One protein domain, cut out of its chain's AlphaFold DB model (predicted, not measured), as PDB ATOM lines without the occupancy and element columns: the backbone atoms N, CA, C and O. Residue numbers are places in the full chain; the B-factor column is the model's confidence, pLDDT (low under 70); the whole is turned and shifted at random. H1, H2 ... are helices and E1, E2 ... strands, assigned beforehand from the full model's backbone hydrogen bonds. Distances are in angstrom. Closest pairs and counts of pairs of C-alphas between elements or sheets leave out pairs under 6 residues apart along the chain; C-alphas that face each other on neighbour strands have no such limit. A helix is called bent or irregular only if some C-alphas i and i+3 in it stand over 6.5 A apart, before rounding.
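Overview. This is residues 3 to 196 of the 196 residues of an uncharacterized protein of Candidatus Poribacteria bacterium (UniProt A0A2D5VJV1). One long helix, H1, runs through an elongated body as its core; H2, H3, H4 and H8 pack round its earlier part, and H5 and H7 pack on its later part, where H6 joins H5 to H7 at the far end. The long stretch of residues 39 to 54 folds back from the end of H1 to the start of H2, and residues 186 to 196, the last of the chain, of which 186 to 193 belong to H9, stick out from the body as an arm. The printed part has 194 residues, with nine named helices and one named strand in the order H1, H2, H3, E1, H4, H5, H6, H7, H8, H9, and its class is mostly helix. It is only just loose, close to compact, with a radius of gyration of the C-alphas of 19.7 A and spans of 59 by 41 by 28 A.

Along the chain. H1, residues 5 to 38, begins at C-alpha 5 (263.268, 377.788, 241.890), ends at C-alpha 38 (309.641, 388.289, 255.248) and is 49.4 A long. H2 is residues 55 to 66, 16.3 A, and H3 is residues 71 to 79, 13.0 A. E1 is residues 87 to 89, 6.7 A, and pairs with no named strand. H4, residues 92 to 107, measures 22.2 A. H5, residues 111 to 118, is 10.6 A long, and H6, residues 120 to 127, is 10.2 A. H7, residues 129 to 145, is 24.5 A long, and H8, residues 153 to 165, is 18.5 A. H9, residues 176 to 193, is 24.4 A long and ends at C-alpha 193 (298.129, 349.805, 243.964).

Arrangement. H1 is the hub, touching six other helices. H1 and H2 form a helical hairpin at a shallow tilt of 14 degrees, opposite ways; they touch through residues 5 to 19 of H1, and the closest C-alphas, of Ile 19 and Gly 55, are 5.5 A apart. H3 touches residues 6 to 16 of H1 at a steep tilt of 44 degrees, closest at the C-alphas of Ala 9 and Val 74, 5.6 A. Residues 3 to 4 pair with residues 87 to 88 of E1, antiparallel. H4 touches residues 11 to 22 of H1 at a steep tilt of 47 degrees, the same way, with the C-alphas of Ala 18 and Tyr 106 closest at 4.2 A. H8 touches residues 7 to 14 of H1 at a steep tilt of 67 degrees, with the C-alphas of Glu 10 and Ser 155 closest at 5.0 A. Farther along, H5 touches residues 25 to 32 of H1, closest at the C-alphas of Asn 25 and Phe 112, 5.6 A. H7 touches residues 27 to 35 of H1 at a shallow tilt of 23 degrees, opposite ways, closest at the C-alphas of Phe 35 and Leu 135, 6.7 A. H6 touches residues 130 to 136 of H7, closest at the C-alphas of Arg 124 and Gly 132, 4.3 A. H9 is close to H5 but not clearly touching, with the C-alphas of Cys 111 and Leu 178 closest at 7.7 A, and H9 is apart from H1. Every O i to N i+4 pair is within hydrogen-bond range in H1, H2, H4, H5, H6, H7 and H8, against 4 of 5 in H3 and 12 of 14 in H9.

Size, cuts and confidence. The C-alphas of Gln 83 and Gly 128, the two farthest apart, are 60.3 A from each other. Without residues 186 to 196, which stand free, the body spans 60 by 32 by 25 A. H9 has a kink of 49 degrees near residue 187 and is irregular, but only just: C-alphas 184 and 187 are 6.9 A apart. The printed part has no cut, and the link from H1 to H2, 16 residues, is long. The mean pLDDT of the printed part is 83.9; 32 residues are under 70, among them residues 110 to 123 and 175 to 182, and H5 has a mean of 56.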
ATOM      1  N   VAL A   3     263.742 377.984 234.555       92.56
ATOM      2  CA  VAL A   3     264.390 377.078 235.510       92.56
ATOM      3  C   VAL A   3     263.608 377.019 236.810       92.56
ATOM      4  O   VAL A   3     263.044 378.011 237.266       92.56
ATOM      5  N   LYS A   4     263.594 375.848 237.444       91.75
ATOM      6  CA  LYS A   4     262.895 375.664 238.717       91.75
ATOM      7  C   LYS A   4     263.565 376.477 239.821       91.75
ATOM      8  O   LYS A   4     264.786 376.452 239.968       91.75
ATOM      9  N   LYS A   5     262.772 377.089 240.696       90.88
ATOM     10  CA  LYS A   5     263.268 377.788 241.890       90.88
ATOM     11  C   LYS A   5     264.198 376.924 242.745       90.88
ATOM     12  O   LYS A   5     265.226 377.395 243.222       90.88
ATOM     13  N   ARG A   6     263.888 375.631 242.880       91.25
ATOM     14  CA  ARG A   6     264.758 374.675 243.577       91.25
ATOM     15  C   ARG A   6     266.136 374.554 242.922       91.25
ATOM     16  O   ARG A   6     267.124 374.514 243.636       91.25
ATOM     17  N   PHE A   7     266.213 374.551 241.593       93.38
ATOM     18  CA  PHE A   7     267.486 374.504 240.871       93.38
ATOM     19  C   PHE A   7     268.354 375.733 241.183       93.38
ATOM     20  O   PHE A   7     269.539 375.601 241.477       93.38
ATOM     21  N   LEU A   8     267.752 376.925 241.222       94.75
ATOM     22  CA  LEU A   8     268.450 378.143 241.646       94.75
ATOM     23  C   LEU A   8     268.891 378.082 243.118       94.75
ATOM     24  O   LEU A   8     269.950 378.601 243.460       94.75
ATOM     25  N   ALA A   9     268.132 377.408 243.986       94.25
ATOM     26  CA  ALA A   9     268.540 377.172 245.369       94.25
ATOM     27  C   ALA A   9     269.736 376.204 245.475       94.25
ATOM     28  O   ALA A   9     270.626 376.435 246.292       94.25
ATOM     29  N   GLU A  10     269.805 375.167 244.629       95.25
ATOM     30  CA  GLU A  10     270.984 374.291 244.526       95.25
ATOM     31  C   GLU A  10     272.214 375.098 244.068       95.25
ATOM     32  O   GLU A  10     273.304 374.932 244.616       95.25
ATOM     33  N   LEU A  11     272.044 376.032 243.124       97.31
ATOM     34  CA  LEU A  11     273.117 376.933 242.695       97.31
ATOM     35  C   LEU A  11     273.576 377.875 243.816       97.31
ATOM     36  O   LEU A  11     274.774 377.953 244.081       97.31
ATOM     37  N   ALA A  12     272.654 378.544 244.513       96.56
ATOM     38  CA  ALA A  12     272.990 379.398 245.657       96.56
ATOM     39  C   ALA A  12     273.748 378.625 246.747       96.56
ATOM     40  O   ALA A  12     274.700 379.137 247.332       96.56
ATOM     41  N   HIS A  13     273.366 377.370 246.986       95.69
ATOM     42  CA  HIS A  13     274.060 376.495 247.922       95.69
ATOM     43  C   HIS A  13     275.514 376.234 247.509       95.69
ATOM     44  O   HIS A  13     276.410 376.365 248.345       95.69
ATOM     45  N   VAL A  14     275.770 375.924 246.233       97.12
ATOM     46  CA  VAL A  14     277.142 375.754 245.721       97.12
ATOM     47  C   VAL A  14     277.922 377.067 245.780       97.12
ATOM     48  O   VAL A  14     279.070 377.049 246.215       97.12
ATOM     49  N   ILE A  15     277.310 378.200 245.414       97.44
ATOM     50  CA  ILE A  15     277.941 379.527 245.485       97.44
ATOM     51  C   ILE A  15     278.385 379.848 246.914       97.44
ATOM     52  O   ILE A  15     279.525 380.262 247.098       97.44
ATOM     53  N   ASN A  16     277.542 379.611 247.922       95.81
ATOM     54  CA  ASN A  16     277.890 379.883 249.318       95.81
ATOM     55  C   ASN A  16     279.104 379.058 249.785       95.81
ATOM     56  O   ASN A  16     280.027 379.599 250.393       95.81
ATOM     57  N   TYR A  17     279.164 377.763 249.449       94.94
ATOM     58  CA  TYR A  17     280.366 376.970 249.739       94.94
ATOM     59  C   TYR A  17     281.579 377.441 248.932       94.94
ATOM     60  O   TYR A  17     282.683 377.471 249.465       94.94
ATOM     61  N   ALA A  18     281.395 377.811 247.664       94.56
ATOM     62  CA  ALA A  18     282.463 378.346 246.826       94.56
ATOM     63  C   ALA A  18     283.048 379.648 247.395       94.56
ATOM     64  O   ALA A  18     284.264 379.803 247.389       94.56
ATOM     65  N   ILE A  19     282.211 380.548 247.930       94.62
ATOM     66  CA  ILE A  19     282.654 381.760 248.638       94.62
ATOM     67  C   ILE A  19     283.486 381.362 249.853       94.62
ATOM     68  O   ILE A  19     284.634 381.784 249.956       94.62
ATOM     69  N   GLY A  20     282.951 380.498 250.720       92.50
ATOM     70  CA  GLY A  20     283.662 380.064 251.922       92.50
ATOM     71  C   GLY A  20     285.018 379.433 251.604       92.50
ATOM     72  O   GLY A  20     286.031 379.803 252.195       92.50
ATOM     73  N   TYR A  21     285.080 378.515 250.634       90.75
ATOM     74  CA  TYR A  21     286.345 377.895 250.230       90.75
ATOM     75  C   TYR A  21     287.308 378.889 249.579       90.75
ATOM     76  O   TYR A  21     288.512 378.798 249.813       90.75
ATOM     77  N   HIS A  22     286.807 379.848 248.803       90.75
ATOM     78  CA  HIS A  22     287.631 380.907 248.232       90.75
ATOM     79  C   HIS A  22     288.237 381.803 249.325       90.75
ATOM     80  O   HIS A  22     289.446 382.021 249.328       90.75
ATOM     81  N   GLU A  23     287.441 382.254 250.298       91.12
ATOM     82  CA  GLU A  23     287.912 383.037 251.450       91.12
ATOM     83  C   GLU A  23     288.922 382.261 252.298       91.12
ATOM     84  O   GLU A  23     289.957 382.802 252.693       91.12
ATOM     85  N   TYR A  24     288.659 380.975 252.527       89.56
ATOM     86  CA  TYR A  24     289.583 380.082 253.211       89.56
ATOM     87  C   TYR A  24     290.925 379.995 252.474       89.56
ATOM     88  O   TYR A  24     291.978 380.215 253.072       89.56
ATOM     89  N   ASN A  25     290.898 379.746 251.162       86.75
ATOM     90  CA  ASN A  25     292.099 379.679 250.330       86.75
ATOM     91  C   ASN A  25     292.856 381.021 250.310       86.75
ATOM     92  O   ASN A  25     294.086 381.028 250.388       86.75
ATOM     93  N   LEU A  26     292.149 382.158 250.276       87.62
ATOM     94  CA  LEU A  26     292.756 383.488 250.410       87.62
ATOM     95  C   LEU A  26     293.447 383.672 251.766       87.62
ATOM     96  O   LEU A  26     294.525 384.259 251.817       87.62
ATOM     97  N   GLY A  27     292.857 383.176 252.857       89.12
ATOM     98  CA  GLY A  27     293.478 383.195 254.183       89.12
ATOM     99  C   GLY A  27     294.806 382.438 254.203       89.12
ATOM    100  O   GLY A  27     295.824 382.999 254.610       89.12
ATOM    101  N   VAL A  28     294.827 381.219 253.655       86.38
ATOM    102  CA  VAL A  28     296.056 380.419 253.504       86.38
ATOM    103  C   VAL A  28     297.107 381.158 252.679       86.38
ATOM    104  O   VAL A  28     298.253 381.289 253.107       86.38
ATOM    105  N   SER A  29     296.704 381.691 251.523       85.50
ATOM    106  CA  SER A  29     297.591 382.430 250.625       85.50
ATOM    107  C   SER A  29     298.197 383.661 251.305       85.50
ATOM    108  O   SER A  29     299.397 383.899 251.173       85.50
ATOM    109  N   ARG A  30     297.419 384.412 252.097       88.69
ATOM    110  CA  ARG A  30     297.914 385.575 252.854       88.69
ATOM    111  C   ARG A  30     298.956 385.187 253.896       88.69
ATOM    112  O   ARG A  30     299.999 385.836 253.960       88.69
ATOM    113  N   ILE A  31     298.692 384.136 254.674       88.94
ATOM    114  CA  ILE A  31     299.631 383.636 255.688       88.94
ATOM    115  C   ILE A  31     300.937 383.219 255.004       88.94
ATOM    116  O   ILE A  31     302.008 383.701 255.358       88.94
ATOM    117  N   GLN A  32     300.863 382.403 253.951       84.44
ATOM    118  CA  GLN A  32     302.050 381.979 253.204       84.44
ATOM    119  C   GLN A  32     302.815 383.175 252.624       84.44
ATOM    120  O   GLN A  32     304.023 383.285 252.822       84.44
ATOM    121  N   THR A  33     302.118 384.110 251.973       86.44
ATOM    122  CA  THR A  33     302.724 385.317 251.390       86.44
ATOM    123  C   THR A  33     303.516 386.098 252.434       86.44
ATOM    124  O   THR A  33     304.676 386.417 252.190       86.44
ATOM    125  N   HIS A  34     302.948 386.319 253.625       89.75
ATOM    126  CA  HIS A  34     303.618 387.035 254.710       89.75
ATOM    127  C   HIS A  34     304.982 386.422 255.077       89.75
ATOM    128  O   HIS A  34     305.985 387.136 255.166       89.75
ATOM    129  N   PHE A  35     305.045 385.100 255.253       88.06
ATOM    130  CA  PHE A  35     306.289 384.415 255.618       88.06
ATOM    131  C   PHE A  35     307.319 384.410 254.483       88.06
ATOM    132  O   PHE A  35     308.510 384.621 254.732       88.06
ATOM    133  N   PHE A  36     306.886 384.211 253.236       85.81
ATOM    134  CA  PHE A  36     307.785 384.245 252.080       85.81
ATOM    135  C   PHE A  36     308.345 385.652 251.829       85.81
ATOM    136  O   PHE A  36     309.556 385.794 251.646       85.81
ATOM    137  N   GLU A  37     307.520 386.698 251.917       88.12
ATOM    138  CA  GLU A  37     307.965 388.090 251.780       88.12
ATOM    139  C   GLU A  37     308.965 388.481 252.873       88.12
ATOM    140  O   GLU A  37     310.001 389.082 252.582       88.12
ATOM    141  N   LYS A  38     308.714 388.078 254.126       86.88
ATOM    142  CA  LYS A  38     309.641 388.289 255.248       86.88
ATOM    143  C   LYS A  38     311.004 387.628 255.008       86.88
ATOM    144  O   LYS A  38     312.029 388.171 255.420       86.88
ATOM    145  N   ALA A  39     311.028 386.489 254.317       83.81
ATOM    146  CA  ALA A  39     312.249 385.797 253.910       83.81
ATOM    147  C   ALA A  39     312.895 386.370 252.627       83.81
ATOM    148  O   ALA A  39     313.911 385.842 252.171       83.81
ATOM    149  N   GLY A  40     312.330 387.429 252.033       85.31
ATOM    150  CA  GLY A  40     312.810 388.025 250.782       85.31
ATOM    151  C   GLY A  40     312.536 387.165 249.546       85.31
ATOM    152  O   GLY A  40     313.291 387.232 248.575       85.31
ATOM    153  N   LYS A  41     311.496 386.326 249.588       82.69
ATOM    154  CA  LYS A  41     311.126 385.376 248.532       82.69
ATOM    155  C   LYS A  41     309.763 385.707 247.940       82.69
ATOM    156  O   LYS A  41     308.880 386.203 248.633       82.69
ATOM    157  N   ASN A  42     309.576 385.379 246.664       78.75
ATOM    158  CA  ASN A  42     308.274 385.473 246.020       78.75
ATOM    159  C   ASN A  42     307.503 384.167 246.235       78.75
ATOM    160  O   ASN A  42     307.936 383.111 245.783       78.75
ATOM    161  N   VAL A  43     306.353 384.235 246.905       74.25
ATOM    162  CA  VAL A  43     305.483 383.072 247.134       74.25
ATOM    163  C   VAL A  43     305.018 382.419 245.822       74.25
ATOM    164  O   VAL A  43     304.880 381.200 245.771       74.25
ATOM    165  N   GLY A  44     304.864 383.200 244.743       73.94
ATOM    166  CA  GLY A  44     304.442 382.714 243.425       73.94
ATOM    167  C   GLY A  44     305.431 381.754 242.756       73.94
ATOM    168  O   GLY A  44     305.039 380.994 241.876       73.94
ATOM    169  N   ASP A  45     306.693 381.736 243.201       73.56
ATOM    170  CA  ASP A  45     307.691 380.767 242.728       73.56
ATOM    171  C   ASP A  45     307.465 379.367 243.330       73.56
ATOM    172  O   ASP A  45     307.986 378.370 242.828       73.56
ATOM    173  N   TYR A  46     306.691 379.290 244.416       67.56
ATOM    174  CA  TYR A  46     306.497 378.080 245.212       67.56
ATOM    175  C   TYR A  46     305.049 377.586 245.185       67.56
ATOM    176  O   TYR A  46     304.823 376.379 245.262       67.56
ATOM    177  N   ILE A  47     304.078 378.498 245.085       69.12
ATOM    178  CA  ILE A  47     302.652 378.206 245.244       69.12
ATOM    179  C   ILE A  47     301.848 379.034 244.237       69.12
ATOM    180  O   ILE A  47     302.080 380.236 244.082       69.12
ATOM    181  N   ASP A  48     300.882 378.393 243.575       70.25
ATOM    182  CA  ASP A  48     299.937 379.082 242.696       70.25
ATOM    183  C   ASP A  48     299.147 380.140 243.491       70.25
ATOM    184  O   ASP A  48     298.989 380.053 244.710       70.25
ATOM    185  N   GLN A  49     298.670 381.181 242.811       73.00
ATOM    186  CA  GLN A  49     297.882 382.235 243.447       73.00
ATOM    187  C   GLN A  49     296.394 381.917 243.358       73.00
ATOM    188  O   GLN A  49     295.923 381.370 242.361       73.00
ATOM    189  N   VAL A  50     295.648 382.291 244.396       79.06
ATOM    190  CA  VAL A  50     294.190 382.162 244.386       79.06
ATOM    191  C   VAL A  50     293.634 383.176 243.395       79.06
ATOM    192  O   VAL A  50     293.797 384.386 243.562       79.06
ATOM    193  N   GLU A  51     292.976 382.686 242.355       82.75
ATOM    194  CA  GLU A  51     292.325 383.558 241.390       82.75
ATOM    195  C   GLU A  51     291.082 384.234 241.993       82.75
ATOM    196  O   GLU A  51     290.368 383.605 242.778       82.75
ATOM    197  N   PRO A  52     290.761 385.479 241.596       85.12
ATOM    198  CA  PRO A  52     289.572 386.178 242.069       85.12
ATOM    199  C   PRO A  52     288.268 385.413 241.809       85.12
ATOM    200  O   PRO A  52     288.113 384.703 240.808       85.12
ATOM    201  N   TYR A  53     287.298 385.613 242.702       89.88
ATOM    202  CA  TYR A  53     285.950 385.082 242.559       89.88
ATOM    203  C   TYR A  53     284.897 386.132 242.913       89.88
ATOM    204  O   TYR A  53     284.806 386.579 244.055       89.88
ATOM    205  N   ASP A  54     284.028 386.453 241.952       90.88
ATOM    206  CA  ASP A  54     282.904 387.386 242.121       90.88
ATOM    207  C   ASP A  54     281.705 386.737 242.850       90.88
ATOM    208  O   ASP A  54     280.535 386.984 242.545       90.88
ATOM    209  N   GLY A  55     281.985 385.881 243.837       90.94
ATOM    210  CA  GLY A  55     280.988 385.056 244.513       90.94
ATOM    211  C   GLY A  55     279.871 385.861 245.174       90.94
ATOM    212  O   GLY A  55     278.709 385.497 245.036       90.94
ATOM    213  N   ALA A  56     280.190 386.995 245.806       92.88
ATOM    214  CA  ALA A  56     279.190 387.862 246.435       92.88
ATOM    215  C   ALA A  56     278.191 388.448 245.419       92.88
ATOM    216  O   ALA A  56     276.998 388.560 245.702       92.88
ATOM    217  N   GLN A  57     278.657 388.793 244.213       95.00
ATOM    218  CA  GLN A  57     277.778 389.275 243.149       95.00
ATOM    219  C   GLN A  57     276.898 388.141 242.611       95.00
ATOM    220  O   GLN A  57     275.703 388.347 242.385       95.00
ATOM    221  N   HIS A  58     277.472 386.948 242.427       95.06
ATOM    222  CA  HIS A  58     276.721 385.762 242.018       95.06
ATOM    223  C   HIS A  58     275.646 385.399 243.049       95.06
ATOM    224  O   HIS A  58     274.489 385.204 242.683       95.06
ATOM    225  N   GLU A  59     275.995 385.374 244.336       95.56
ATOM    226  CA  GLU A  59     275.064 385.089 245.428       95.56
ATOM    227  C   GLU A  59     273.917 386.103 245.454       95.56
ATOM    228  O   GLU A  59     272.753 385.705 245.423       95.56
ATOM    229  N   ALA A  60     274.224 387.402 245.414       95.19
ATOM    230  CA  ALA A  60     273.210 388.453 245.417       95.19
ATOM    231  C   ALA A  60     272.235 388.327 244.234       95.19
ATOM    232  O   ALA A  60     271.024 388.477 244.411       95.19
ATOM    233  N   ALA A  61     272.741 388.012 243.038       95.50
ATOM    234  CA  ALA A  61     271.906 387.828 241.856       95.50
ATOM    235  C   ALA A  61     270.966 386.618 241.993       95.50
ATOM    236  O   ALA A  61     269.773 386.729 241.710       95.50
ATOM    237  N   ILE A  62     271.469 385.475 242.473       96.56
ATOM    238  CA  ILE A  62     270.643 384.276 242.670       96.56
ATOM    239  C   ILE A  62     269.643 384.470 243.816       96.56
ATOM    240  O   ILE A  62     268.475 384.101 243.685       96.56
ATOM    241  N   MET A  63     270.049 385.093 244.921       95.12
ATOM    242  CA  MET A  63     269.160 385.389 246.046       95.12
ATOM    243  C   MET A  63     268.023 386.338 245.653       95.12
ATOM    244  O   MET A  63     266.880 386.118 246.063       95.12
ATOM    245  N   ALA A  64     268.302 387.330 244.800       95.38
ATOM    246  CA  ALA A  64     267.279 388.206 244.238       95.38
ATOM    247  C   ALA A  64     266.251 387.425 243.403       95.38
ATOM    248  O   ALA A  64     265.050 387.627 243.584       95.38
ATOM    249  N   LEU A  65     266.696 386.486 242.558       94.69
ATOM    250  CA  LEU A  65     265.802 385.609 241.785       94.69
ATOM    251  C   LEU A  65     264.956 384.700 242.687       94.69
ATOM    252  O   LEU A  65     263.784 384.455 242.411       94.69
ATOM    253  N   LEU A  66     265.527 384.215 243.789       92.62
ATOM    254  CA  LEU A  66     264.821 383.389 244.771       92.62
ATOM    255  C   LEU A  66     263.845 384.191 245.652       92.62
ATOM    256  O   LEU A  66     262.993 383.587 246.313       92.62
ATOM    257  N   GLY A  67     263.960 385.523 245.671       92.75
ATOM    258  CA  GLY A  67     263.193 386.403 246.551       92.75
ATOM    259  C   GLY A  67     263.587 386.259 248.023       92.75
ATOM    260  O   GLY A  67     262.728 386.338 248.901       92.75
ATOM    261  N   VAL A  68     264.867 385.997 248.302       92.38
ATOM    262  CA  VAL A  68     265.393 385.813 249.664       92.38
ATOM    263  C   VAL A  68     266.503 386.814 249.967       92.38
ATOM    264  O   VAL A  68     267.210 387.267 249.076       92.38
ATOM    265  N   THR A  69     266.673 387.145 251.246       90.69
ATOM    266  CA  THR A  69     267.684 388.109 251.721       90.69
ATOM    267  C   THR A  69     268.786 387.469 252.559       90.69
ATOM    268  O   THR A  69     269.759 388.133 252.886       90.69
ATOM    269  N   GLU A  70     268.652 386.186 252.907       92.19
ATOM    270  CA  GLU A  70     269.636 385.445 253.699       92.19
ATOM    271  C   GLU A  70     269.826 384.027 253.154       92.19
ATOM    272  O   GLU A  70     268.847 383.354 252.810       92.19
ATOM    273  N   ILE A  71     271.067 383.529 253.173       90.00
ATOM    274  CA  ILE A  71     271.393 382.158 252.754       90.00
ATOM    275  C   ILE A  71     270.651 381.096 253.584       90.00
ATOM    276  O   ILE A  71     270.280 380.040 253.077       90.00
ATOM    277  N   SER A  72     270.320 381.406 254.844       91.12
ATOM    278  CA  SER A  72     269.511 380.555 255.730       91.12
ATOM    279  C   SER A  72     268.180 380.127 255.083       91.12
ATOM    280  O   SER A  72     267.719 379.000 255.281       91.12
ATOM    281  N   LYS A  73     267.581 381.000 254.260       91.69
ATOM    282  CA  LYS A  73     266.314 380.760 253.557       91.69
ATOM    283  C   LYS A  73     266.476 379.845 252.348       91.69
ATOM    284  O   LYS A  73     265.555 379.087 252.053       91.69
ATOM    285  N   VAL A  74     267.642 379.839 251.703       90.69
ATOM    286  CA  VAL A  74     267.963 378.885 250.626       90.69
ATOM    287  C   VAL A  74     267.891 377.454 251.155       90.69
ATOM    288  O   VAL A  74     267.272 376.591 250.537       90.69
ATOM    289  N   TYR A  75     268.413 377.205 252.359       88.81
ATOM    290  CA  TYR A  75     268.332 375.886 252.989       88.81
ATOM    291  C   TYR A  75     266.903 375.448 253.329       88.81
ATOM    292  O   TYR A  75     266.638 374.249 253.375       88.81
ATOM    293  N   VAL A  76     265.980 376.387 253.565       88.69
ATOM    294  CA  VAL A  76     264.553 376.068 253.737       88.69
ATOM    295  C   VAL A  76     263.972 375.579 252.410       88.69
ATOM    296  O   VAL A  76     263.400 374.495 252.372       88.69
ATOM    297  N   ILE A  77     264.237 376.296 251.311       88.50
ATOM    298  CA  ILE A  77     263.801 375.911 249.956       88.50
ATOM    299  C   ILE A  77     264.327 374.515 249.579       88.50
ATOM    300  O   ILE A  77     263.606 373.707 248.995       88.50
ATOM    301  N   LEU A  78     265.574 374.202 249.937       88.12
ATOM    302  CA  LEU A  78     266.174 372.892 249.671       88.12
ATOM    303  C   LEU A  78     265.584 371.761 250.528       88.12
ATOM    304  O   LEU A  78     265.514 370.619 250.065       88.12
ATOM    305  N   LYS A  79     265.155 372.052 251.762       84.56
ATOM    306  CA  LYS A  79     264.541 371.073 252.676       84.56
ATOM    307  C   LYS A  79     263.076 370.797 252.361       84.56
ATOM    308  O   LYS A  79     262.618 369.674 252.582       84.56
ATOM    309  N   ASP A  80     262.355 371.793 251.868       75.81
ATOM    310  CA  ASP A  80     260.951 371.634 251.527       75.81
ATOM    311  C   ASP A  80     260.797 370.614 250.386       75.81
ATOM    312  O   ASP A  80     261.533 370.617 249.391       75.81
ATOM    313  N   LYS A  81     259.841 369.688 250.548       60.50
ATOM    314  CA  LYS A  81     259.416 368.771 249.476       60.50
ATOM    315  C   LYS A  81     258.979 369.596 248.257       60.50
ATOM    316  O   LYS A  81     258.549 370.730 248.452       60.50
ATOM    317  N   PRO A  82     259.042 369.053 247.024       62.69
ATOM    318  CA  PRO A  82     258.733 369.791 245.798       62.69
ATOM    319  C   PRO A  82     257.253 370.204 245.777       62.69
ATOM    320  O   PRO A  82     256.404 369.510 245.233       62.69
ATOM    321  N   GLN A  83     256.922 371.298 246.456       50.12
ATOM    322  CA  GLN A  83     255.590 371.898 246.489       50.12
ATOM    323  C   GLN A  83     255.549 373.201 245.688       50.12
ATOM    324  O   GLN A  83     254.465 373.682 245.379       50.12
ATOM    325  N   THR A  84     256.705 373.745 245.303       55.06
ATOM    326  CA  THR A  84     256.821 374.954 244.483       55.06
ATOM    327  C   THR A  84     257.731 374.693 243.283       55.06
ATOM    328  O   THR A  84     258.901 375.064 243.255       55.06
ATOM    329  N   ASP A  85     257.163 374.060 242.254       68.12
ATOM    330  CA  ASP A  85     257.705 374.009 240.884       68.12
ATOM    331  C   ASP A  85     257.543 375.379 240.184       68.12
ATOM    332  O   ASP A  85     257.189 375.475 239.014       68.12
ATOM    333  N   GLU A  86     257.752 376.470 240.926       85.81
ATOM    334  CA  GLU A  86     257.774 377.813 240.358       85.81
ATOM    335  C   GLU A  86     258.971 377.908 239.410       85.81
ATOM    336  O   GLU A  86     260.113 377.626 239.796       85.81
ATOM    337  N   GLU A  87     258.695 378.274 238.163       91.06
ATOM    338  CA  GLU A  87     259.705 378.480 237.138       91.06
ATOM    339  C   GLU A  87     260.039 379.965 237.027       91.06
ATOM    340  O   GLU A  87     259.159 380.824 236.986       91.06
ATOM    341  N   ILE A  88     261.333 380.255 236.979       92.38
ATOM    342  CA  ILE A  88     261.886 381.601 236.884       92.38
ATOM    343  C   ILE A  88     262.593 381.709 235.537       92.38
ATOM    344  O   ILE A  88     263.363 380.822 235.163       92.38
ATOM    345  N   ASP A  89     262.322 382.786 234.802       94.69
ATOM    346  CA  ASP A  89     262.989 383.056 233.530       94.69
ATOM    347  C   ASP A  89     264.365 383.689 233.764       94.69
ATOM    348  O   ASP A  89     264.492 384.706 234.447       94.69
ATOM    349  N   VAL A  90     265.402 383.069 233.202       94.44
ATOM    350  CA  VAL A  90     266.802 383.488 233.326       94.44
ATOM    351  C   VAL A  90     267.530 383.405 231.987       94.44
ATOM    352  O   VAL A  90     267.191 382.597 231.116       94.44
ATOM    353  N   ASP A  91     268.574 384.213 231.821       95.31
ATOM    354  CA  ASP A  91     269.478 384.078 230.681       95.31
ATOM    355  C   ASP A  91     270.326 382.800 230.813       95.31
ATOM    356  O   ASP A  91     270.995 382.579 231.824       95.31
ATOM    357  N   ALA A  92     270.284 381.943 229.792       92.81
ATOM    358  CA  ALA A  92     270.906 380.621 229.846       92.81
ATOM    359  C   ALA A  92     272.438 380.692 229.828       92.81
ATOM    360  O   ALA A  92     273.094 379.925 230.529       92.81
ATOM    361  N   ALA A  93     273.009 381.620 229.053       93.56
ATOM    362  CA  ALA A  93     274.456 381.776 228.937       93.56
ATOM    363  C   ALA A  93     275.060 382.311 230.243       93.56
ATOM    364  O   ALA A  93     276.060 381.788 230.737       93.56
ATOM    365  N   TRP A  94     274.415 383.314 230.834       95.12
ATOM    366  CA  TRP A  94     274.745 383.849 232.148       95.12
ATOM    367  C   TRP A  94     274.644 382.783 233.239       95.12
ATOM    368  O   TRP A  94     275.584 382.614 234.016       95.12
ATOM    369  N   LEU A  95     273.544 382.022 233.268       95.88
ATOM    370  CA  LEU A  95     273.351 380.965 234.256       95.88
ATOM    371  C   LEU A  95     274.427 379.879 234.117       95.88
ATOM    372  O   LEU A  95     275.036 379.490 235.112       95.88
ATOM    373  N   ALA A  96     274.713 379.434 232.889       94.94
ATOM    374  CA  ALA A  96     275.762 378.454 232.630       94.94
ATOM    375  C   ALA A  96     277.139 378.953 233.089       94.94
ATOM    376  O   ALA A  96     277.889 378.189 233.700       94.94
ATOM    377  N   LYS A  97     277.465 380.231 232.854       93.88
ATOM    378  CA  LYS A  97     278.709 380.840 233.337       93.88
ATOM    379  C   LYS A  97     278.808 380.775 234.863       93.88
ATOM    380  O   LYS A  97     279.779 380.229 235.376       93.88
ATOM    381  N   ILE A  98     277.790 381.256 235.581       95.69
ATOM    382  CA  ILE A  98     277.799 381.263 237.053       95.69
ATOM    383  C   ILE A  98     277.910 379.846 237.618       95.69
ATOM    384  O   ILE A  98     278.635 379.632 238.587       95.69
ATOM    385  N   ILE A  99     277.222 378.869 237.016       96.50
ATOM    386  CA  ILE A  99     277.331 377.466 237.429       96.50
ATOM    387  C   ILE A  99     278.770 376.967 237.273       96.50
ATOM    388  O   ILE A  99     279.293 376.349 238.200       96.50
ATOM    389  N   ASN A 100     279.407 377.216 236.124       94.38
ATOM    390  CA  ASN A 100     280.792 376.799 235.899       94.38
ATOM    391  C   ASN A 100     281.727 377.435 236.936       94.38
ATOM    392  O   ASN A 100     282.432 376.698 237.625       94.38
ATOM    393  N   ASP A 101     281.651 378.755 237.121       92.75
ATOM    394  CA  ASP A 101     282.487 379.490 238.077       92.75
ATOM    395  C   ASP A 101     282.302 378.958 239.511       92.75
ATOM    396  O   ASP A 101     283.273 378.655 240.208       92.75
ATOM    397  N   ALA A 102     281.051 378.769 239.948       95.44
ATOM    398  CA  ALA A 102     280.740 378.273 241.285       95.44
ATOM    399  C   ALA A 102     281.223 376.829 241.499       95.44
ATOM    400  O   ALA A 102     281.794 376.522 242.546       95.44
ATOM    401  N   ILE A 103     281.036 375.936 240.518       95.06
ATOM    402  CA  ILE A 103     281.529 374.553 240.603       95.06
ATOM    403  C   ILE A 103     283.057 374.533 240.649       95.06
ATOM    404  O   ILE A 103     283.612 373.772 241.442       95.06
ATOM    405  N   THR A 104     283.733 375.342 239.831       90.56
ATOM    406  CA  THR A 104     285.196 375.458 239.840       90.56
ATOM    407  C   THR A 104     285.692 375.850 241.225       90.56
ATOM    408  O   THR A 104     286.428 375.083 241.842       90.56
ATOM    409  N   ARG A 105     285.203 376.968 241.771       89.50
ATOM    410  CA  ARG A 105     285.622 377.464 243.090       89.50
ATOM    411  C   ARG A 105     285.240 376.524 244.233       89.50
ATOM    412  O   ARG A 105     286.013 376.328 245.162       89.50
ATOM    413  N   TYR A 106     284.094 375.850 244.143       91.69
ATOM    414  CA  TYR A 106     283.743 374.782 245.081       91.69
ATOM    415  C   TYR A 106     284.720 373.595 245.006       91.69
ATOM    416  O   TYR A 106     285.066 373.001 246.027       91.69
ATOM    417  N   LYS A 107     285.168 373.209 243.806       86.06
ATOM    418  CA  LYS A 107     286.117 372.099 243.622       86.06
ATOM    419  C   LYS A 107     287.548 372.464 244.014       86.06
ATOM    420  O   LYS A 107     288.317 371.551 244.296       86.06
ATOM    421  N   GLU A 108     287.857 373.749 244.160       81.06
ATOM    422  CA  GLU A 108     289.083 374.246 244.799       81.06
ATOM    423  C   GLU A 108     289.084 374.094 246.333       81.06
ATOM    424  O   GLU A 108     290.026 374.532 247.005       81.06
ATOM    425  N   LYS A 109     288.054 373.456 246.913       75.00
ATOM    426  CA  LYS A 109     287.997 373.122 248.340       75.00
ATOM    427  C   LYS A 109     289.311 372.504 248.817       75.00
ATOM    428  O   LYS A 109     289.781 371.509 248.268       75.00
ATOM    429  N   HIS A 110     289.896 373.107 249.849       66.75
ATOM    430  CA  HIS A 110     291.120 372.649 250.516       66.75
ATOM    431  C   HIS A 110     292.366 372.506 249.623       66.75
ATOM    432  O   HIS A 110     293.376 371.962 250.071       66.75
ATOM    433  N   CYS A 111     292.341 373.014 248.388       65.50
ATOM    434  CA  CYS A 111     293.470 372.901 247.469       65.50
ATOM    435  C   CYS A 111     294.725 373.582 248.028       65.50
ATOM    436  O   CYS A 111     295.813 373.027 247.935       65.50
ATOM    437  N   PHE A 112     294.573 374.725 248.700       61.12
ATOM    438  CA  PHE A 112     295.696 375.494 249.239       61.12
ATOM    439  C   PHE A 112     296.102 375.056 250.656       61.12
ATOM    440  O   PHE A 112     297.277 375.148 251.008       61.12
ATOM    441  N   SER A 113     295.185 374.489 251.453       57.03
ATOM    442  CA  SER A 113     295.534 373.876 252.748       57.03
ATOM    443  C   SER A 113     296.354 372.601 252.587       57.03
ATOM    444  O   SER A 113     297.294 372.387 253.350       57.03
ATOM    445  N   MET A 114     296.041 371.781 251.575       54.97
ATOM    446  CA  MET A 114     296.877 370.628 251.234       54.97
ATOM    447  C   MET A 114     298.273 371.100 250.814       54.97
ATOM    448  O   MET A 114     299.257 370.560 251.299       54.97
ATOM    449  N   MET A 115     298.390 372.219 250.087       53.66
ATOM    450  CA  MET A 115     299.704 372.777 249.749       53.66
ATOM    451  C   MET A 115     300.514 373.289 250.958       53.66
ATOM    452  O   MET A 115     301.733 373.153 250.984       53.66
ATOM    453  N   GLY A 116     299.874 373.844 251.991       51.78
ATOM    454  CA  GLY A 116     300.579 374.277 253.207       51.78
ATOM    455  C   GLY A 116     301.184 373.127 254.023       51.78
ATOM    456  O   GLY A 116     302.242 373.291 254.627       51.78
ATOM    457  N   ILE A 117     300.535 371.958 254.011       53.81
ATOM    458  CA  ILE A 117     300.948 370.775 254.784       53.81
ATOM    459  C   ILE A 117     301.815 369.822 253.945       53.81
ATOM    460  O   ILE A 117     302.766 369.240 254.458       53.81
ATOM    461  N   GLU A 118     301.537 369.660 252.653       53.25
ATOM    462  CA  GLU A 118     302.216 368.682 251.786       53.25
ATOM    463  C   GLU A 118     303.534 369.203 251.200       53.25
ATOM    464  O   GLU A 118     304.408 368.415 250.847       53.25
ATOM    465  N   TYR A 119     303.717 370.525 251.138       58.31
ATOM    466  CA  TYR A 119     304.980 371.161 250.734       58.31
ATOM    467  C   TYR A 119     305.797 371.585 251.949       58.31
ATOM    468  O   TYR A 119     306.753 372.339 251.821       58.31
ATOM    469  N   HIS A 120     305.436 371.102 253.133       62.81
ATOM    470  CA  HIS A 120     306.055 371.441 254.405       62.81
ATOM    471  C   HIS A 120     307.586 371.346 254.384       62.81
ATOM    472  O   HIS A 120     308.254 372.230 254.916       62.81
ATOM    473  N   ASP A 121     308.154 370.340 253.720       65.12
ATOM    474  CA  ASP A 121     309.609 370.186 253.631       65.12
ATOM    475  C   ASP A 121     310.243 371.163 252.630       65.12
ATOM    476  O   ASP A 121     311.259 371.778 252.953       65.12
ATOM    477  N   ASP A 122     309.611 371.400 251.477       66.50
ATOM    478  CA  ASP A 122     310.058 372.391 250.485       66.50
ATOM    479  C   ASP A 122     309.965 373.820 251.053       66.50
ATOM    480  O   ASP A 122     310.866 374.643 250.883       66.50
ATOM    481  N   VAL A 123     308.889 374.106 251.786       69.31
ATOM    482  CA  VAL A 123     308.615 375.382 252.452       69.31
ATOM    483  C   VAL A 123     309.575 375.588 253.625       69.31
ATOM    484  O   VAL A 123     310.165 376.660 253.738       69.31
ATOM    485  N   ARG A 124     309.830 374.567 254.456       73.75
ATOM    486  CA  ARG A 124     310.865 374.618 255.507       73.75
ATOM    487  C   ARG A 124     312.262 374.780 254.929       73.75
ATOM    488  O   ARG A 124     313.067 375.519 255.489       73.75
ATOM    489  N   GLN A 125     312.573 374.112 253.822       74.88
ATOM    490  CA  GLN A 125     313.856 374.267 253.144       74.88
ATOM    491  C   GLN A 125     313.995 375.674 252.555       74.88
ATOM    492  O   GLN A 125     315.070 376.269 252.621       74.88
ATOM    493  N   ALA A 126     312.910 376.231 252.013       76.38
ATOM    494  CA  ALA A 126     312.897 377.578 251.476       76.38
ATOM    495  C   ALA A 126     313.014 378.644 252.578       76.38
ATOM    496  O   ALA A 126     313.807 379.570 252.424       76.38
ATOM    497  N   LEU A 127     312.257 378.546 253.664       79.94
ATOM    498  CA  LEU A 127     312.189 379.584 254.699       79.94
ATOM    499  C   LEU A 127     313.228 379.401 255.816       79.94
ATOM    500  O   LEU A 127     313.494 380.327 256.577       79.94
ATOM    501  N   GLY A 128     313.844 378.221 255.900       83.56
ATOM    502  CA  GLY A 128     314.619 377.797 257.060       83.56
ATOM    503  C   GLY A 128     313.718 377.199 258.142       83.56
ATOM    504  O   GLY A 128     312.531 377.509 258.240       83.56
ATOM    505  N   LYS A 129     314.296 376.326 258.975       83.75
ATOM    506  CA  LYS A 129     313.548 375.515 259.951       83.75
ATOM    507  C   LYS A 129     312.655 376.351 260.875       83.75
ATOM    508  O   LYS A 129     311.487 376.032 261.019       83.75
ATOM    509  N   GLU A 130     313.196 377.412 261.472       86.69
ATOM    510  CA  GLU A 130     312.472 378.214 262.467       86.69
ATOM    511  C   GLU A 130     311.258 378.943 261.873       86.69
ATOM    512  O   GLU A 130     310.167 378.881 262.431       86.69
ATOM    513  N   GLU A 131     311.426 379.623 260.739       84.69
ATOM    514  CA  GLU A 131     310.328 380.362 260.102       84.69
ATOM    515  C   GLU A 131     309.336 379.421 259.414       84.69
ATOM    516  O   GLU A 131     308.137 379.682 259.431       84.69
ATOM    517  N   GLY A 132     309.813 378.288 258.885       84.94
ATOM    518  CA  GLY A 132     308.944 377.216 258.411       84.94
ATOM    519  C   GLY A 132     308.062 376.658 259.529       84.94
ATOM    520  O   GLY A 132     306.859 376.536 259.332       84.94
ATOM    521  N   ASP A 133     308.626 376.376 260.709       85.06
ATOM    522  CA  ASP A 133     307.881 375.877 261.878       85.06
ATOM    523  C   ASP A 133     306.784 376.854 262.328       85.06
ATOM    524  O   ASP A 133     305.651 376.429 262.552       85.06
ATOM    525  N   LYS A 134     307.082 378.159 262.377       89.06
ATOM    526  CA  LYS A 134     306.091 379.199 262.710       89.06
ATOM    527  C   LYS A 134     304.962 379.289 261.683       89.06
ATOM    528  O   LYS A 134     303.802 379.390 262.065       89.06
ATOM    529  N   LEU A 135     305.285 379.215 260.389       86.94
ATOM    530  CA  LEU A 135     304.275 379.200 259.329       86.94
ATOM    531  C   LEU A 135     303.306 378.022 259.502       86.94
ATOM    532  O   LEU A 135     302.103 378.176 259.321       86.94
ATOM    533  N   ILE A 136     303.822 376.844 259.854       83.12
ATOM    534  CA  ILE A 136     303.005 375.640 260.044       83.12
ATOM    535  C   ILE A 136     302.082 375.783 261.251       83.12
ATOM    536  O   ILE A 136     300.921 375.388 261.171       83.12
ATOM    537  N   GLU A 137     302.586 376.342 262.350       87.56
ATOM    538  CA  GLU A 137     301.784 376.640 263.538       87.56
ATOM    539  C   GLU A 137     300.635 377.598 263.193       87.56
ATOM    540  O   GLU A 137     299.474 377.283 263.445       87.56
ATOM    541  N   GLU A 138     300.932 378.701 262.501       90.38
ATOM    542  CA  GLU A 138     299.926 379.700 262.120       90.38
ATOM    543  C   GLU A 138     298.894 379.152 261.120       90.38
ATOM    544  O   GLU A 138     297.693 379.406 261.248       90.38
ATOM    545  N   LEU A 139     299.328 378.339 260.150       86.69
ATOM    546  CA  LEU A 139     298.414 377.621 259.260       86.69
ATOM    547  C   LEU A 139     297.540 376.626 260.034       86.69
ATOM    548  O   LEU A 139     296.345 376.537 259.763       86.69
ATOM    549  N   GLY A 140     298.105 375.908 261.006       83.75
ATOM    550  CA  GLY A 140     297.368 374.997 261.881       83.75
ATOM    551  C   GLY A 140     296.257 375.707 262.657       83.75
ATOM    552  O   GLY A 140     295.105 375.265 262.626       83.75
ATOM    553  N   ASP A 141     296.571 376.844 263.276       89.19
ATOM    554  CA  ASP A 141     295.602 377.679 263.992       89.19
ATOM    555  C   ASP A 141     294.511 378.224 263.056       89.19
ATOM    556  O   ASP A 141     293.316 378.214 263.387       89.19
ATOM    557  N   PHE A 142     294.890 378.641 261.844       89.75
ATOM    558  CA  PHE A 142     293.942 379.074 260.822       89.75
ATOM    559  C   PHE A 142     293.000 377.938 260.397       89.75
ATOM    560  O   PHE A 142     291.784 378.131 260.328       89.75
ATOM    561  N   PHE A 143     293.525 376.731 260.166       85.50
ATOM    562  CA  PHE A 143     292.720 375.574 259.771       85.50
ATOM    563  C   PHE A 143     291.706 375.177 260.843       85.50
ATOM    564  O   PHE A 143     290.571 374.837 260.506       85.50
ATOM    565  N   MET A 144     292.092 375.252 262.117       83.19
ATOM    566  CA  MET A 144     291.208 374.940 263.239       83.19
ATOM    567  C   MET A 144     290.114 375.993 263.441       83.19
ATOM    568  O   MET A 144     288.989 375.647 263.799       83.19
ATOM    569  N   SER A 145     290.423 377.268 263.203       87.12
ATOM    570  CA  SER A 145     289.477 378.377 263.384       87.12
ATOM    571  C   SER A 145     288.562 378.625 262.180       87.12
ATOM    572  O   SER A 145     287.464 379.149 262.356       87.12
ATOM    573  N   SER A 146     288.977 378.221 260.976       86.25
ATOM    574  CA  SER A 146     288.277 378.515 259.715       86.25
ATOM    575  C   SER A 146     287.716 377.267 259.023       86.25
ATOM    576  O   SER A 146     287.522 377.249 257.808       86.25
ATOM    577  N   PHE A 147     287.482 376.191 259.777       80.00
ATOM    578  CA  PHE A 147     287.020 374.925 259.217       80.00
ATOM    579  C   PHE A 147     285.609 375.041 258.614       80.00
ATOM    580  O   PHE A 147     284.662 375.467 259.278       80.00
ATOM    581  N   ILE A 148     285.452 374.599 257.364       84.88
ATOM    582  CA  ILE A 148     284.163 374.587 256.665       84.88
ATOM    583  C   ILE A 148     283.539 373.198 256.795       84.88
ATOM    584  O   ILE A 148     284.032 372.217 256.238       84.88
ATOM    585  N   CYS A 149     282.431 373.120 257.529       81.00
ATOM    586  CA  CYS A 149     281.670 371.889 257.727       81.00
ATOM    587  C   CYS A 149     280.624 371.675 256.624       81.00
ATOM    588  O   CYS A 149     279.892 372.594 256.271       81.00
ATOM    589  N   GLY A 150     280.469 370.422 256.188       85.25
ATOM    590  CA  GLY A 150     279.440 370.005 255.230       85.25
ATOM    591  C   GLY A 150     279.943 369.939 253.786       85.25
ATOM    592  O   GLY A 150     281.144 369.962 253.534       85.25
ATOM    593  N   ASN A 151     279.027 369.749 252.835       89.12
ATOM    594  CA  ASN A 151     279.341 369.722 251.407       89.12
ATOM    595  C   ASN A 151     278.098 370.026 250.556       89.12
ATOM    596  O   ASN A 151     276.967 369.914 251.029       89.12
ATOM    597  N   ALA A 152     278.330 370.341 249.283       92.94
ATOM    598  CA  ALA A 152     277.294 370.592 248.285       92.94
ATOM    599  C   ALA A 152     277.391 369.617 247.093       92.94
ATOM    600  O   ALA A 152     277.013 369.960 245.977       92.94
ATOM    601  N   GLU A 153     277.910 368.395 247.295       93.38
ATOM    602  CA  GLU A 153     278.174 367.458 246.186       93.38
ATOM    603  C   GLU A 153     276.903 367.083 245.413       93.38
ATOM    604  O   GLU A 153     276.932 367.007 244.189       93.38
ATOM    605  N   HIS A 154     275.772 366.907 246.105       92.50
ATOM    606  CA  HIS A 154     274.493 366.626 245.445       92.50
ATOM    607  C   HIS A 154     274.043 367.783 244.538       92.50
ATOM    608  O   HIS A 154     273.649 367.561 243.390       92.50
ATOM    609  N   SER A 155     274.162 369.017 245.033       95.12
ATOM    610  CA  SER A 155     273.871 370.229 244.271       95.12
ATOM    611  C   SER A 155     274.787 370.328 243.051       95.12
ATOM    612  O   SER A 155     274.311 370.529 241.941       95.12
ATOM    613  N   VAL A 156     276.092 370.078 243.216       96.44
ATOM    614  CA  VAL A 156     277.056 370.054 242.103       96.44
ATOM    615  C   VAL A 156     276.674 369.026 241.040       96.44
ATOM    616  O   VAL A 156     276.722 369.357 239.857       96.44
ATOM    617  N   THR A 157     276.294 367.805 241.424       95.69
ATOM    618  CA  THR A 157     275.844 366.781 240.466       95.69
ATOM    619  C   THR A 157     274.651 367.277 239.655       95.69
ATOM    620  O   THR A 157     274.720 367.280 238.429       95.69
ATOM    621  N   THR A 158     273.627 367.807 240.330       94.44
ATOM    622  CA  THR A 158     272.418 368.351 239.687       94.44
ATOM    623  C   THR A 158     272.755 369.456 238.679       94.44
ATOM    624  O   THR A 158     272.253 369.475 237.557       94.44
ATOM    625  N   LEU A 159     273.645 370.379 239.052       96.75
ATOM    626  CA  LEU A 159     274.061 371.479 238.183       96.75
ATOM    627  C   LEU A 159     274.878 371.000 236.970       96.75
ATOM    628  O   LEU A 159     274.728 371.541 235.875       96.75
ATOM    629  N   LYS A 160     275.739 369.988 237.143       96.62
ATOM    630  CA  LYS A 160     276.519 369.398 236.042       96.62
ATOM    631  C   LYS A 160     275.645 368.655 235.043       96.62
ATOM    632  O   LYS A 160     275.888 368.768 233.845       96.62
ATOM    633  N   GLU A 161     274.665 367.903 235.534       96.06
ATOM    634  CA  GLU A 161     273.683 367.212 234.695       96.06
ATOM    635  C   GLU A 161     272.919 368.226 233.844       96.06
ATOM    636  O   GLU A 161     272.898 368.104 232.620       96.06
ATOM    637  N   TRP A 162     272.434 369.306 234.460       94.75
ATOM    638  CA  TRP A 162     271.775 370.389 233.734       94.75
ATOM    639  C   TRP A 162     272.681 371.034 232.674       94.75
ATOM    640  O   TRP A 162     272.268 371.209 231.532       94.75
ATOM    641  N   LEU A 163     273.941 371.340 233.010       95.69
ATOM    642  CA  LEU A 163     274.912 371.883 232.050       95.69
ATOM    643  C   LEU A 163     275.119 370.960 230.840       95.69
ATOM    644  O   LEU A 163     275.229 371.437 229.709       95.69
ATOM    645  N   ALA A 164     275.171 369.646 231.067       95.25
ATOM    646  CA  ALA A 164     275.298 368.660 230.002       95.25
ATOM    647  C   ALA A 164     274.043 368.613 229.115       95.25
ATOM    648  O   ALA A 164     274.169 368.579 227.892       95.25
ATOM    649  N   GLU A 165     272.847 368.684 229.707       93.88
ATOM    650  CA  GLU A 165     271.571 368.758 228.978       93.88
ATOM    651  C   GLU A 165     271.457 370.021 228.111       93.88
ATOM    652  O   GLU A 165     270.879 369.969 227.026       93.88
ATOM    653  N   GLN A 166     272.058 371.137 228.539       90.25
ATOM    654  CA  GLN A 166     272.121 372.380 227.757       90.25
ATOM    655  C   GLN A 166     273.213 372.382 226.669       90.25
ATOM    656  O   GLN A 166     273.382 373.376 225.963       90.25
ATOM    657  N   GLY A 167     273.965 371.287 226.507       92.31
ATOM    658  CA  GLY A 167     275.038 371.178 225.513       92.31
ATOM    659  C   GLY A 167     276.342 371.882 225.909       92.31
ATOM    660  O   GLY A 167     277.232 372.039 225.074       92.31
ATOM    661  N   THR A 168     276.479 372.280 227.175       92.62
ATOM    662  CA  THR A 168     277.653 372.973 227.731       92.62
ATOM    663  C   THR A 168     278.173 372.251 228.979       92.62
ATOM    664  O   THR A 168     278.160 372.834 230.066       92.62
ATOM    665  N   PRO A 169     278.587 370.972 228.880       94.12
ATOM    666  CA  PRO A 169     279.003 370.197 230.044       94.12
ATOM    667  C   PRO A 169     280.164 370.873 230.784       94.12
ATOM    668  O   PRO A 169     281.102 371.381 230.164       94.12
ATOM    669  N   TYR A 170     280.116 370.836 232.120       92.69
ATOM    670  CA  TYR A 170     281.196 371.364 232.953       92.69
ATOM    671  C   TYR A 170     282.526 370.699 232.593       92.69
ATOM    672  O   TYR A 170     282.671 369.478 232.706       92.69
ATOM    673  N   THR A 171     283.509 371.522 232.244       87.88
ATOM    674  CA  THR A 171     284.890 371.091 232.035       87.88
ATOM    675  C   THR A 171     285.739 371.673 233.159       87.88
ATOM    676  O   THR A 171     285.773 372.894 233.300       87.88
ATOM    677  N   PRO A 172     286.401 370.840 233.986       81.94
ATOM    678  CA  PRO A 172     287.332 371.346 234.985       81.94
ATOM    679  C   PRO A 172     288.404 372.215 234.314       81.94
ATOM    680  O   PRO A 172     288.982 371.763 233.321       81.94
ATOM    681  N   PRO A 173     288.680 373.431 234.818       77.81
ATOM    682  CA  PRO A 173     289.796 374.205 234.302       77.81
ATOM    683  C   PRO A 173     291.117 373.483 234.604       77.81
ATOM    684  O   PRO A 173     291.177 372.671 235.538       77.81
ATOM    685  N   PRO A 174     292.181 373.770 233.834       71.94
ATOM    686  CA  PRO A 174     293.524 373.351 234.200       71.94
ATOM    687  C   PRO A 174     293.832 373.805 235.624       71.94
ATOM    688  O   PRO A 174     293.589 374.955 235.983       71.94
ATOM    689  N   ALA A 175     294.379 372.900 236.424       68.81
ATOM    690  CA  ALA A 175     294.775 373.175 237.796       68.81
ATOM    691  C   ALA A 175     296.246 372.768 237.952       68.81
ATOM    692  O   ALA A 175     296.519 371.660 238.422       68.81
ATOM    693  N   PRO A 176     297.200 373.620 237.529       64.56
ATOM    694  CA  PRO A 176     298.627 373.287 237.534       64.56
ATOM    695  C   PRO A 176     299.136 372.833 238.910       64.56
ATOM    696  O   PRO A 176     299.925 371.892 239.009       64.56
ATOM    697  N   TYR A 177     298.632 373.424 239.996       59.84
ATOM    698  CA  TYR A 177     298.894 372.953 241.356       59.84
ATOM    699  C   TYR A 177     298.402 371.515 241.625       59.84
ATOM    700  O   TYR A 177     299.107 370.753 242.288       59.84
ATOM    701  N   LEU A 178     297.230 371.109 241.111       62.06
ATOM    702  CA  LEU A 178     296.751 369.722 241.220       62.06
ATOM    703  C   LEU A 178     297.605 368.780 240.380       62.06
ATOM    704  O   LEU A 178     297.813 367.644 240.789       62.06
ATOM    705  N   GLU A 179     298.093 369.218 239.222       67.56
ATOM    706  CA  GLU A 179     299.007 368.426 238.392       67.56
ATOM    707  C   GLU A 179     300.311 368.147 239.146       67.56
ATOM    708  O   GLU A 179     300.656 366.982 239.336       67.56
ATOM    709  N   LYS A 180     300.949 369.182 239.708       63.12
ATOM    710  CA  LYS A 180     302.140 369.035 240.565       63.12
ATOM    711  C   LYS A 180     301.881 368.139 241.780       63.12
ATOM    712  O   LYS A 180     302.702 367.285 242.116       63.12
ATOM    713  N   TYR A 181     300.734 368.309 242.439       63.22
ATOM    714  CA  TYR A 181     300.315 367.435 243.535       63.22
ATOM    715  C   TYR A 181     300.175 365.977 243.078       63.22
ATOM    716  O   TYR A 181     300.676 365.055 243.727       63.22
ATOM    717  N   ASN A 182     299.509 365.755 241.944       66.88
ATOM    718  CA  ASN A 182     299.279 364.427 241.395       66.88
ATOM    719  C   ASN A 182     300.592 363.728 241.038       66.88
ATOM    720  O   ASN A 182     300.746 362.560 241.386       66.88
ATOM    721  N   GLU A 183     301.540 364.437 240.425       71.50
ATOM    722  CA  GLU A 183     302.883 363.931 240.128       71.50
ATOM    723  C   GLU A 183     303.625 363.500 241.400       71.50
ATOM    724  O   GLU A 183     304.150 362.387 241.462       71.50
ATOM    725  N   LYS A 184     303.615 364.336 242.447       61.88
ATOM    726  CA  LYS A 184     304.258 364.022 243.735       61.88
ATOM    727  C   LYS A 184     303.615 362.836 244.455       61.88
ATOM    728  O   LYS A 184     304.311 362.071 245.119       61.88
ATOM    729  N   MET A 185     302.300 362.675 244.331       63.62
ATOM    730  CA  MET A 185     301.558 361.586 244.970       63.62
ATOM    731  C   MET A 185     301.549 360.289 244.160       63.62
ATOM    732  O   MET A 185     301.137 359.258 244.692       63.62
ATOM    733  N   GLU A 186     301.974 360.297 242.895       76.19
ATOM    734  CA  GLU A 186     301.952 359.095 242.053       76.19
ATOM    735  C   GLU A 186     302.808 357.945 242.616       76.19
ATOM    736  O   GLU A 186     302.299 356.825 242.641       76.19
ATOM    737  N   PRO A 187     304.019 358.161 243.176       74.12
ATOM    738  CA  PRO A 187     304.770 357.096 243.844       74.12
ATOM    739  C   PRO A 187     304.003 356.459 245.012       74.12
ATOM    740  O   PRO A 187     304.008 355.240 245.172       74.12
ATOM    741  N   VAL A 188     303.287 357.266 245.804       70.88
ATOM    742  CA  VAL A 188     302.448 356.772 246.911       70.88
ATOM    743  C   VAL A 188     301.257 355.978 246.368       70.88
ATOM    744  O   VAL A 188     300.952 354.898 246.871       70.88
ATOM    745  N   ARG A 189     300.596 356.469 245.311       78.31
ATOM    746  CA  ARG A 189     299.485 355.755 244.655       78.31
ATOM    747  C   ARG A 189     299.936 354.432 244.049       78.31
ATOM    748  O   ARG A 189     299.195 353.459 244.146       78.31
ATOM    749  N   GLN A 190     301.117 354.388 243.434       78.69
ATOM    750  CA  GLN A 190     301.708 353.160 242.902       78.69
ATOM    751  C   GLN A 190     301.976 352.157 244.021       78.69
ATOM    752  O   GLN A 190     301.492 351.033 243.930       78.69
ATOM    753  N   ALA A 191     302.602 352.586 245.120       78.00
ATOM    754  CA  ALA A 191     302.827 351.724 246.279       78.00
ATOM    755  C   ALA A 191     301.516 351.148 246.850       78.00
ATOM    756  O   ALA A 191     301.460 349.978 247.208       78.00
ATOM    757  N   VAL A 192     300.434 351.936 246.897       76.81
ATOM    758  CA  VAL A 192     299.111 351.449 247.330       76.81
ATOM    759  C   VAL A 192     298.500 350.466 246.324       76.81
ATOM    760  O   VAL A 192     297.914 349.472 246.739       76.81
ATOM    761  N   ARG A 193     298.630 350.713 245.013       82.75
ATOM    762  CA  ARG A 193     298.129 349.805 243.964       82.75
ATOM    763  C   ARG A 193     298.861 348.466 243.952       82.75
ATOM    764  O   ARG A 193     298.242 347.465 243.645       82.75
ATOM    765  N   GLU A 194     300.149 348.448 244.277       78.56
ATOM    766  CA  GLU A 194     300.948 347.219 244.369       78.56
ATOM    767  C   GLU A 194     300.615 346.374 245.614       78.56
ATOM    768  O   GLU A 194     300.986 345.203 245.682       78.56
ATOM    769  N   LEU A 195     299.910 346.956 246.592       72.62
ATOM    770  CA  LEU A 195     299.443 346.284 247.809       72.62
ATOM    771  C   LEU A 195     298.009 345.730 247.701       72.62
ATOM    772  O   LEU A 195     297.570 345.043 248.628       72.62
ATOM    773  N   LEU A 196     297.283 346.040 246.620       58.88
ATOM    774  CA  LEU A 196     295.901 345.612 246.350       58.88
ATOM    775  C   LEU A 196     295.852 344.577 245.222       58.88
ATOM    776  O   LEU A 196     295.023 343.646 245.342       58.88
TER     777      LEU A 196